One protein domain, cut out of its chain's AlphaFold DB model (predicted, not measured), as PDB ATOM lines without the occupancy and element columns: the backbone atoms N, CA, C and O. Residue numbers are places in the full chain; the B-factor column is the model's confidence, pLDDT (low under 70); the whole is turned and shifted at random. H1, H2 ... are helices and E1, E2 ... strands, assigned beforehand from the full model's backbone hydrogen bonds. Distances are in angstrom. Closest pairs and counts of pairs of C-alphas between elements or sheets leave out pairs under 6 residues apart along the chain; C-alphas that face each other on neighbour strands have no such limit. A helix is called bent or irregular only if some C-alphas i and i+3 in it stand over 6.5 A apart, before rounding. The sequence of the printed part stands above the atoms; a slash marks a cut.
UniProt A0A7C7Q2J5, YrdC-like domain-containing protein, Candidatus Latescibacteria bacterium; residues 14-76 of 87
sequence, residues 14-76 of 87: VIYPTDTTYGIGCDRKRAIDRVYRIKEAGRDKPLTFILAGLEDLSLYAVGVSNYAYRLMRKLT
ATOM      1  N   VAL A  14      -3.999 -13.811   1.301       73.81
ATOM      2  CA  VAL A  14      -3.493 -14.159   2.624       73.81
ATOM      3  C   VAL A  14      -2.864 -12.905   3.201       73.81
ATOM      4  O   VAL A  14      -2.004 -12.298   2.565       73.81
ATOM      5  N   ILE A  15      -3.339 -12.501   4.374       76.25
ATOM      6  CA  ILE A  15      -2.662 -11.519   5.212       76.25
ATOM      7  C   ILE A  15      -1.941 -12.338   6.272       76.25
ATOM      8  O   ILE A  15      -2.586 -13.127   6.962       76.25
ATOM      9  N   TYR A  16      -0.625 -12.202   6.357       72.81
ATOM     10  CA  TYR A  16       0.181 -12.905   7.348       72.81
ATOM     11  C   TYR A  16       1.010 -11.891   8.141       72.81
ATOM     12  O   TYR A  16       1.471 -10.899   7.570       72.81
ATOM     13  N   PRO A  17       1.159 -12.085   9.461       67.94
ATOM     14  CA  PRO A  17       2.027 -11.235  10.254       67.94
ATOM     15  C   PRO A  17       3.478 -11.456   9.819       67.94
ATOM     16  O   PRO A  17       3.893 -12.588   9.571       67.94
ATOM     17  N   THR A  18       4.246 -10.377   9.731       68.38
ATOM     18  CA  THR A  18       5.709 -10.441   9.785       68.38
ATOM     19  C   THR A  18       6.172  -9.763  11.068       68.38
ATOM     20  O   THR A  18       5.397  -9.111  11.765       68.38
ATOM     21  N   ASP A  19       7.444  -9.939  11.373       60.06
ATOM     22  CA  ASP A  19       8.196  -9.294  12.443       60.06
ATOM     23  C   ASP A  19       8.155  -7.755  12.402       60.06
ATOM     24  O   ASP A  19       8.349  -7.119  13.435       60.06
ATOM     25  N   THR A  20       7.851  -7.145  11.250       58.88
ATOM     26  CA  THR A  20       7.773  -5.678  11.116       58.88
ATOM     27  C   THR A  20       6.376  -5.163  10.782       58.88
ATOM     28  O   THR A  20       5.932  -4.160  11.335       58.88
ATOM     29  N   THR A  21       5.668  -5.823   9.866       71.25
ATOM     30  CA  THR A  21       4.369  -5.369   9.347       71.25
ATOM     31  C   THR A  21       3.521  -6.540   8.855       71.25
ATOM     32  O   THR A  21       3.990  -7.664   8.710       71.25
ATOM     33  N   TYR A  22       2.244  -6.323   8.561       69.88
ATOM     34  CA  TYR A  22       1.457  -7.358   7.890       69.88
ATOM     35  C   TYR A  22       1.827  -7.454   6.404       69.88
ATOM     36  O   TYR A  22       1.759  -6.474   5.663       69.88
ATOM     37  N   GLY A  23       2.166  -8.661   5.952       72.56
ATOM     38  CA  GLY A  23       2.357  -8.979   4.543       72.56
ATOM     39  C   GLY A  23       1.024  -9.291   3.863       72.56
ATOM     40  O   GLY A  23       0.211 -10.049   4.391       72.56
ATOM     41  N   ILE A  24       0.802  -8.737   2.668       74.81
ATOM     42  CA  ILE A  24      -0.319  -9.109   1.789       74.81
ATOM     43  C   ILE A  24       0.234  -9.973   0.656       74.81
ATOM     44  O   ILE A  24       1.044  -9.497  -0.143       74.81
ATOM     45  N   GLY A  25      -0.222 -11.224   0.577       76.19
ATOM     46  CA  GLY A  25       0.169 -12.196  -0.444       76.19
ATOM     47  C   GLY A  25      -1.016 -12.791  -1.211       76.19
ATOM     48  O   GLY A  25      -2.178 -12.707  -0.794       76.19
ATOM     49  N   CYS A  26      -0.714 -13.414  -2.350       76.25
ATOM     50  CA  CYS A  26      -1.677 -14.155  -3.159       76.25
ATOM     51  C   CYS A  26      -1.058 -15.427  -3.747       76.25
ATOM     52  O   CYS A  26       0.110 -15.436  -4.117       76.25
ATOM     53  N   ASP A  27      -1.874 -16.463  -3.906       73.44
ATOM     54  CA  ASP A  27      -1.446 -17.810  -4.325       73.44
ATOM     55  C   ASP A  27      -1.427 -18.026  -5.859       73.44
ATOM     56  O   ASP A  27      -1.107 -19.093  -6.365       73.44
ATOM     57  N   ARG A  28      -1.812 -17.029  -6.671       70.19
ATOM     58  CA  ARG A  28      -1.897 -17.195  -8.139       70.19
ATOM     59  C   ARG A  28      -1.301 -16.015  -8.887       70.19
ATOM     60  O   ARG A  28      -1.623 -14.874  -8.575       70.19
ATOM     61  N   LYS A  29      -0.577 -16.279  -9.986       70.50
ATOM     62  CA  LYS A  29      -0.044 -15.237 -10.895       70.50
ATOM     63  C   LYS A  29      -1.117 -14.235 -11.351       70.50
ATOM     64  O   LYS A  29      -0.882 -13.034 -11.350       70.50
ATOM     65  N   ARG A  30      -2.339 -14.711 -11.636       71.12
ATOM     66  CA  ARG A  30      -3.497 -13.868 -12.017       71.12
ATOM     67  C   ARG A  30      -3.933 -12.864 -10.939       71.12
ATOM     68  O   ARG A  30      -4.718 -11.968 -11.222       71.12
ATOM     69  N   ALA A  31      -3.472 -13.021  -9.703       75.94
ATOM     70  CA  ALA A  31      -3.806 -12.152  -8.584       75.94
ATOM     71  C   ALA A  31      -2.760 -11.059  -8.320       75.94
ATOM     72  O   ALA A  31      -3.049 -10.142  -7.551       75.94
ATOM     73  N   ILE A  32      -1.595 -11.116  -8.978       82.00
ATOM     74  CA  ILE A  32      -0.492 -10.161  -8.798       82.00
ATOM     75  C   ILE A  32      -0.942  -8.733  -9.123       82.00
ATOM     76  O   ILE A  32      -0.723  -7.823  -8.328       82.00
ATOM     77  N   ASP A  33      -1.676  -8.540 -10.221       81.38
ATOM     78  CA  ASP A  33      -2.220  -7.225 -10.596       81.38
ATOM     79  C   ASP A  33      -3.113  -6.627  -9.512       81.38
ATOM     80  O   ASP A  33      -3.160  -5.416  -9.307       81.38
ATOM     81  N   ARG A  34      -3.821  -7.490  -8.783       79.06
ATOM     82  CA  ARG A  34      -4.681  -7.061  -7.689       79.06
ATOM     83  C   ARG A  34      -3.878  -6.722  -6.438       79.06
ATOM     84  O   ARG A  34      -4.287  -5.823  -5.714       79.06
ATOM     85  N   VAL A  35      -2.746  -7.389  -6.205       81.00
ATOM     86  CA  VAL A  35      -1.800  -7.021  -5.138       81.00
ATOM     87  C   VAL A  35      -1.195  -5.647  -5.414       81.00
ATOM     88  O   VAL A  35      -1.201  -4.819  -4.510       81.00
ATOM     89  N   TYR A  36      -0.773  -5.362  -6.650       84.94
ATOM     90  CA  TYR A  36      -0.287  -4.028  -7.031       84.94
ATOM     91  C   TYR A  36      -1.337  -2.938  -6.807       84.94
ATOM     92  O   TYR A  36      -1.028  -1.912  -6.209       84.94
ATOM     93  N   ARG A  37      -2.597  -3.191  -7.197       83.19
ATOM     94  CA  ARG A  37      -3.707  -2.255  -6.945       83.19
ATOM     95  C   ARG A  37      -3.947  -1.998  -5.457       83.19
ATOM     96  O   ARG A  37      -4.190  -0.864  -5.088       83.19
ATOM     97  N   ILE A  38      -3.895  -3.034  -4.617       82.50
ATOM     98  CA  ILE A  38      -4.120  -2.895  -3.166       82.50
ATOM     99  C   ILE A  38      -2.948  -2.182  -2.486       82.50
ATOM    100  O   ILE A  38      -3.164  -1.408  -1.564       82.50
ATOM    101  N   LYS A  39      -1.713  -2.454  -2.919       79.25
ATOM    102  CA  LYS A  39      -0.511  -1.805  -2.384       79.25
ATOM    103  C   LYS A  39      -0.288  -0.392  -2.933       79.25
ATOM    104  O   LYS A  39       0.701   0.223  -2.549       79.25
ATOM    105  N   GLU A  40      -1.134   0.067  -3.861       82.94
ATOM    106  CA  GLU A  40      -0.962   1.322  -4.610       82.94
ATOM    107  C   GLU A  40       0.468   1.475  -5.165       82.94
ATOM    108  O   GLU A  40       1.050   2.556  -5.223       82.94
ATOM    109  N   ALA A  41       1.063   0.346  -5.559       80.12
ATOM    110  CA  ALA A  41       2.429   0.264  -6.046       80.12
ATOM    111  C   ALA A  41       2.442   0.132  -7.570       80.12
ATOM    112  O   ALA A  41       1.645  -0.610  -8.150       80.12
ATOM    113  N   GLY A  42       3.384   0.822  -8.212       82.00
ATOM    114  CA  GLY A  42       3.669   0.632  -9.628       82.00
ATOM    115  C   GLY A  42       4.261  -0.754  -9.907       82.00
ATOM    116  O   GLY A  42       4.864  -1.382  -9.036       82.00
ATOM    117  N   ARG A  43       4.071  -1.243 -11.140       80.31
ATOM    118  CA  ARG A  43       4.590  -2.548 -11.605       80.31
ATOM    119  C   ARG A  43       6.120  -2.598 -11.708       80.31
ATOM    120  O   ARG A  43       6.677  -3.673 -11.891       80.31
ATOM    121  N   ASP A  44       6.772  -1.447 -11.618       83.88
ATOM    122  CA  ASP A  44       8.218  -1.276 -11.527       83.88
ATOM    123  C   ASP A  44       8.780  -1.730 -10.172       83.88
ATOM    124  O   ASP A  44       9.953  -2.084 -10.078       83.88
ATOM    125  N   LYS A  45       7.945  -1.771  -9.123       81.50
ATOM    126  CA  LYS A  45       8.367  -2.219  -7.795       81.50
ATOM    127  C   LYS A  45       8.311  -3.744  -7.701       81.50
ATOM    128  O   LYS A  45       7.215  -4.301  -7.752       81.50
ATOM    129  N   PRO A  46       9.441  -4.441  -7.496       81.25
ATOM    130  CA  PRO A  46       9.426  -5.889  -7.349       81.25
ATOM    131  C   PRO A  46       8.624  -6.300  -6.108       81.25
ATOM    132  O   PRO A  46       8.718  -5.689  -5.043       81.25
ATOM    133  N   LEU A  47       7.837  -7.366  -6.249       81.69
ATOM    134  CA  LEU A  47       7.142  -7.999  -5.135       81.69
ATOM    135  C   LEU A  47       7.959  -9.183  -4.625       81.69
ATOM    136  O   LEU A  47       8.355 -10.051  -5.401       81.69
ATOM    137  N   THR A  48       8.134  -9.258  -3.311       82.50
ATOM    138  CA  THR A  48       8.628 -10.468  -2.652       82.50
ATOM    139  C   THR A  48       7.516 -11.516  -2.606       82.50
ATOM    140  O   THR A  48       6.360 -11.193  -2.319       82.50
ATOM    141  N   PHE A  49       7.864 -12.775  -2.854       77.94
ATOM    142  CA  PHE A  49       6.992 -13.922  -2.614       77.94
ATOM    143  C   PHE A  49       7.616 -14.828  -1.553       77.94
ATOM    144  O   PHE A  49       8.831 -14.838  -1.367       77.94
ATOM    145  N   ILE A  50       6.767 -15.562  -0.839       79.88
ATOM    146  CA  ILE A  50       7.181 -16.498   0.203       79.88
ATOM    147  C   ILE A  50       6.995 -17.909  -0.330       79.88
ATOM    148  O   ILE A  50       5.956 -18.222  -0.913       79.88
ATOM    149  N   LEU A  51       8.008 -18.738  -0.120       78.50
ATOM    150  CA  LEU A  51       7.966 -20.166  -0.392       78.50
ATOM    151  C   LEU A  51       7.602 -20.913   0.889       78.50
ATOM    152  O   LEU A  51       8.017 -20.508   1.975       78.50
ATOM    153  N   ALA A  52       6.843 -22.002   0.762       78.94
ATOM    154  CA  ALA A  52       6.560 -22.878   1.896       78.94
ATOM    155  C   ALA A  52       7.830 -23.612   2.362       78.94
ATOM    156  O   ALA A  52       8.027 -23.794   3.562       78.94
ATOM    157  N   GLY A  53       8.710 -23.961   1.419       82.25
ATOM    158  CA  GLY A  53       9.994 -24.596   1.683       82.25
ATOM    159  C   GLY A  53      11.039 -24.253   0.624       82.25
ATOM    160  O   GLY A  53      10.728 -23.768  -0.465       82.25
ATOM    161  N   LEU A  54      12.308 -24.508   0.950       85.50
ATOM    162  CA  LEU A  54      13.410 -24.339  -0.001       85.50
ATOM    163  C   LEU A  54      13.421 -25.432  -1.080       85.50
ATOM    164  O   LEU A  54      14.106 -25.259  -2.086       85.50
ATOM    165  N   GLU A  55      12.684 -26.534  -0.906       85.94
ATOM    166  CA  GLU A  55      12.443 -27.526  -1.965       85.94
ATOM    167  C   GLU A  55      11.780 -26.930  -3.217       85.94
ATOM    168  O   GLU A  55      12.152 -27.297  -4.330       85.94
ATOM    169  N   ASP A  56      10.884 -25.954  -3.054       85.94
ATOM    170  CA  ASP A  56      10.157 -25.327  -4.165       85.94
ATOM    171  C   ASP A  56      10.983 -24.272  -4.913       85.94
ATOM    172  O   ASP A  56      10.535 -23.716  -5.916       85.94
ATOM    173  N   LEU A  57      12.194 -23.961  -4.442       88.00
ATOM    174  CA  LEU A  57      13.005 -22.867  -4.977       88.00
ATOM    175  C   LEU A  57      13.304 -23.026  -6.476       88.00
ATOM    176  O   LEU A  57      13.325 -22.041  -7.217       88.00
ATOM    177  N   SER A  58      13.504 -24.265  -6.923       86.69
ATOM    178  CA  SER A  58      13.796 -24.605  -8.320       86.69
ATOM    179  C   SER A  58      12.654 -24.266  -9.282       86.69
ATOM    180  O   SER A  58      12.902 -24.082 -10.469       86.69
ATOM    181  N   LEU A  59      11.420 -24.128  -8.786       85.88
ATOM    182  CA  LEU A  59      10.258 -23.743  -9.593       85.88
ATOM    183  C   LEU A  59      10.256 -22.251  -9.954       85.88
ATOM    184  O   LEU A  59       9.535 -21.840 -10.862       85.88
ATOM    185  N   TYR A  60      11.030 -21.434  -9.230       85.62
ATOM    186  CA  TYR A  60      10.989 -19.973  -9.337       85.62
ATOM    187  C   TYR A  60      12.342 -19.333  -9.646       85.62
ATOM    188  O   TYR A  60      12.363 -18.193 -10.108       85.62
ATOM    189  N   ALA A  61      13.458 -20.027  -9.409       90.19
ATOM    190  CA  ALA A  61      14.799 -19.490  -9.600       90.19
ATOM    191  C   ALA A  61      15.700 -20.425 -10.419       90.19
ATOM    192  O   ALA A  61      15.679 -21.641 -10.248       90.19
ATOM    193  N   VAL A  62      16.555 -19.835 -11.256       89.81
ATOM    194  CA  VAL A  62      17.545 -20.544 -12.082       89.81
ATOM    195  C   VAL A  62      18.970 -20.171 -11.697       89.81
ATOM    196  O   VAL A  62      19.243 -19.068 -11.221       89.81
ATOM    197  N   GLY A  63      19.905 -21.091 -11.938       90.19
ATOM    198  CA  GLY A  63      21.333 -20.848 -11.708       90.19
ATOM    199  C   GLY A  63      21.720 -20.720 -10.231       90.19
ATOM    200  O   GLY A  63      22.753 -20.133  -9.917       90.19
ATOM    201  N   VAL A  64      20.908 -21.252  -9.314       91.88
ATOM    202  CA  VAL A  64      21.223 -21.263  -7.882       91.88
ATOM    203  C   VAL A  64      22.343 -22.271  -7.623       91.88
ATOM    204  O   VAL A  64      22.178 -23.469  -7.836       91.88
ATOM    205  N   SER A  65      23.496 -21.792  -7.157       92.81
ATOM    206  CA  SER A  65      24.626 -22.665  -6.830       92.81
ATOM    207  C   SER A  65      24.389 -23.444  -5.532       92.81
ATOM    208  O   SER A  65      23.693 -22.985  -4.624       92.81
ATOM    209  N   ASN A  66      25.051 -24.598  -5.386       92.88
ATOM    210  CA  ASN A  66      25.013 -25.386  -4.146       92.88
ATOM    211  C   ASN A  66      25.465 -24.577  -2.921       92.88
ATOM    212  O   ASN A  66      24.937 -24.757  -1.823       92.88
ATOM    213  N   TYR A  67      26.433 -23.675  -3.102       94.62
ATOM    214  CA  TYR A  67      26.878 -22.777  -2.041       94.62
ATOM    215  C   TYR A  67      25.757 -21.821  -1.611       94.62
ATOM    216  O   TYR A  67      25.442 -21.756  -0.423       94.62
ATOM    217  N   ALA A  68      25.110 -21.148  -2.570       93.06
ATOM    218  CA  ALA A  68      23.999 -20.242  -2.292       93.06
ATOM    219  C   ALA A  68      22.840 -20.975  -1.601       93.06
ATOM    220  O   ALA A  68      22.310 -20.489  -0.605       93.06
ATOM    221  N   TYR A  69      22.502 -22.183  -2.062       93.06
ATOM    222  CA  TYR A  69      21.462 -23.006  -1.444       93.06
ATOM    223  C   TYR A  69      21.774 -23.358   0.017       93.06
ATOM    224  O   TYR A  69      20.932 -23.192   0.901       93.06
ATOM    225  N   ARG A  70      23.009 -23.791   0.305       93.81
ATOM    226  CA  ARG A  70      23.449 -24.088   1.678       93.81
ATOM    227  C   ARG A  70      23.441 -22.851   2.572       93.81
ATOM    228  O   ARG A  70      23.101 -22.973   3.746       93.81
ATOM    229  N   LEU A  71      23.812 -21.691   2.029       94.00
ATOM    230  CA  LEU A  71      23.777 -20.425   2.753       94.00
ATOM    231  C   LEU A  71      22.338 -20.031   3.103       94.00
ATOM    232  O   LEU A  71      22.070 -19.744   4.265       94.00
ATOM    233  N   MET A  72      21.414 -20.103   2.138       93.31
ATOM    234  CA  MET A  72      19.990 -19.846   2.374       93.31
ATOM    235  C   MET A  72      19.453 -20.747   3.484       93.31
ATOM    236  O   MET A  72      18.958 -20.227   4.474       93.31
ATOM    237  N   ARG A  73      19.682 -22.069   3.408       91.62
ATOM    238  CA  ARG A  73      19.260 -23.009   4.466       91.62
ATOM    239  C   ARG A  73      19.786 -22.658   5.858       91.62
ATOM    240  O   ARG A  73      19.116 -22.956   6.834       91.62
ATOM    241  N   LYS A  74      20.993 -22.094   5.965       93.00
ATOM    242  CA  LYS A  74      21.586 -21.720   7.260       93.00
ATOM    243  C   LYS A  74      20.973 -20.436   7.828       93.00
ATOM    244  O   LYS A  74      20.933 -20.275   9.040       93.00
ATOM    245  N   LEU A  75      20.550 -19.523   6.957       91.00
ATOM    246  CA  LEU A  75      19.989 -18.221   7.326       91.00
ATOM    247  C   LEU A  75      18.457 -18.244   7.464       91.00
ATOM    248  O   LEU A  75      17.883 -17.291   7.984       91.00
ATOM    249  N   THR A  76      17.796 -19.307   7.000       88.31
ATOM    250  CA  THR A  76      16.342 -19.486   7.095       88.31
ATOM    251  C   THR A  76      15.952 -20.525   8.151       88.31
ATOM    252  O   THR A  76      16.577 -21.587   8.185       88.31
TER     253      THR A  76
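Overview. This is residues 14 to 76 of the 87 residues of the protein "YrdC-like domain-containing protein" of Candidatus Latescibacteria bacterium (UniProt A0A7C7Q2J5). Two small lobes are joined by a long connecting stretch, residues 39 to 53: one holds the strand hairpin E1 and E2 with H1 at the far end of E2, the other holds the helices H2 and H3. No two helices touch, and the part of the second lobe from residue 61 to 68 stands free. The printed part has 63 residues, with two named strands and then three named helices, in the order E1, E2, H1, H2, H3; the sheet E1 - E2 is antiparallel and the class is mixed, helices and strands. The whole is loose, with a radius of gyration of the C-alphas of 13.9 A and spans of 37 by 26 by 19 A.

Along the chain. E1 is residues 14 to 17, from C-alpha 14 at (-3.493, -14.159, 2.624). E2 is residues 22 to 26, 13.3 A long. H1 is residues 29 to 38, 15.1 A long, and only just irregular: C-alphas 30 and 33 are 6.9 A apart. H2 is residues 54 to 59, irregular, with C-alphas 55 and 58 7.1 A apart. H3 is residues 66 to 75, 14.4 A long, ending with C-alpha 75 at (19.989, -18.221, 7.326).

Arrangement. E1 and E2 form an antiparallel hairpin at 154 degrees; N 14 and O 25 are 3.0 A apart and N 23 and O 16 2.8 A, within hydrogen-bond range. The closest C-alphas of E2 and H1 are those of Cys 26 and Ile 32, 7.0 A apart. H1 and H2 are apart. H2 and H3 are close but not clearly touching, closest at the C-alphas of Leu 54 and Arg 73, 7.5 A, at a steep tilt of 45 degrees, opposite ways. In H3 every O i to N i+4 pair is within hydrogen-bond range; in H1 4 of 6 are, and in H2 0 of 2, beside 2 of 3 O i to N i+3 pairs.

Size, cuts and confidence. The C-alphas farthest apart, of Glu 40 and Asn 66, are 37.3 A apart. The printed part has no cut, and the link from H1 to H2 is long. Mean pLDDT of the printed part is 81.7, with residues 17 to 20 and 22 under 70.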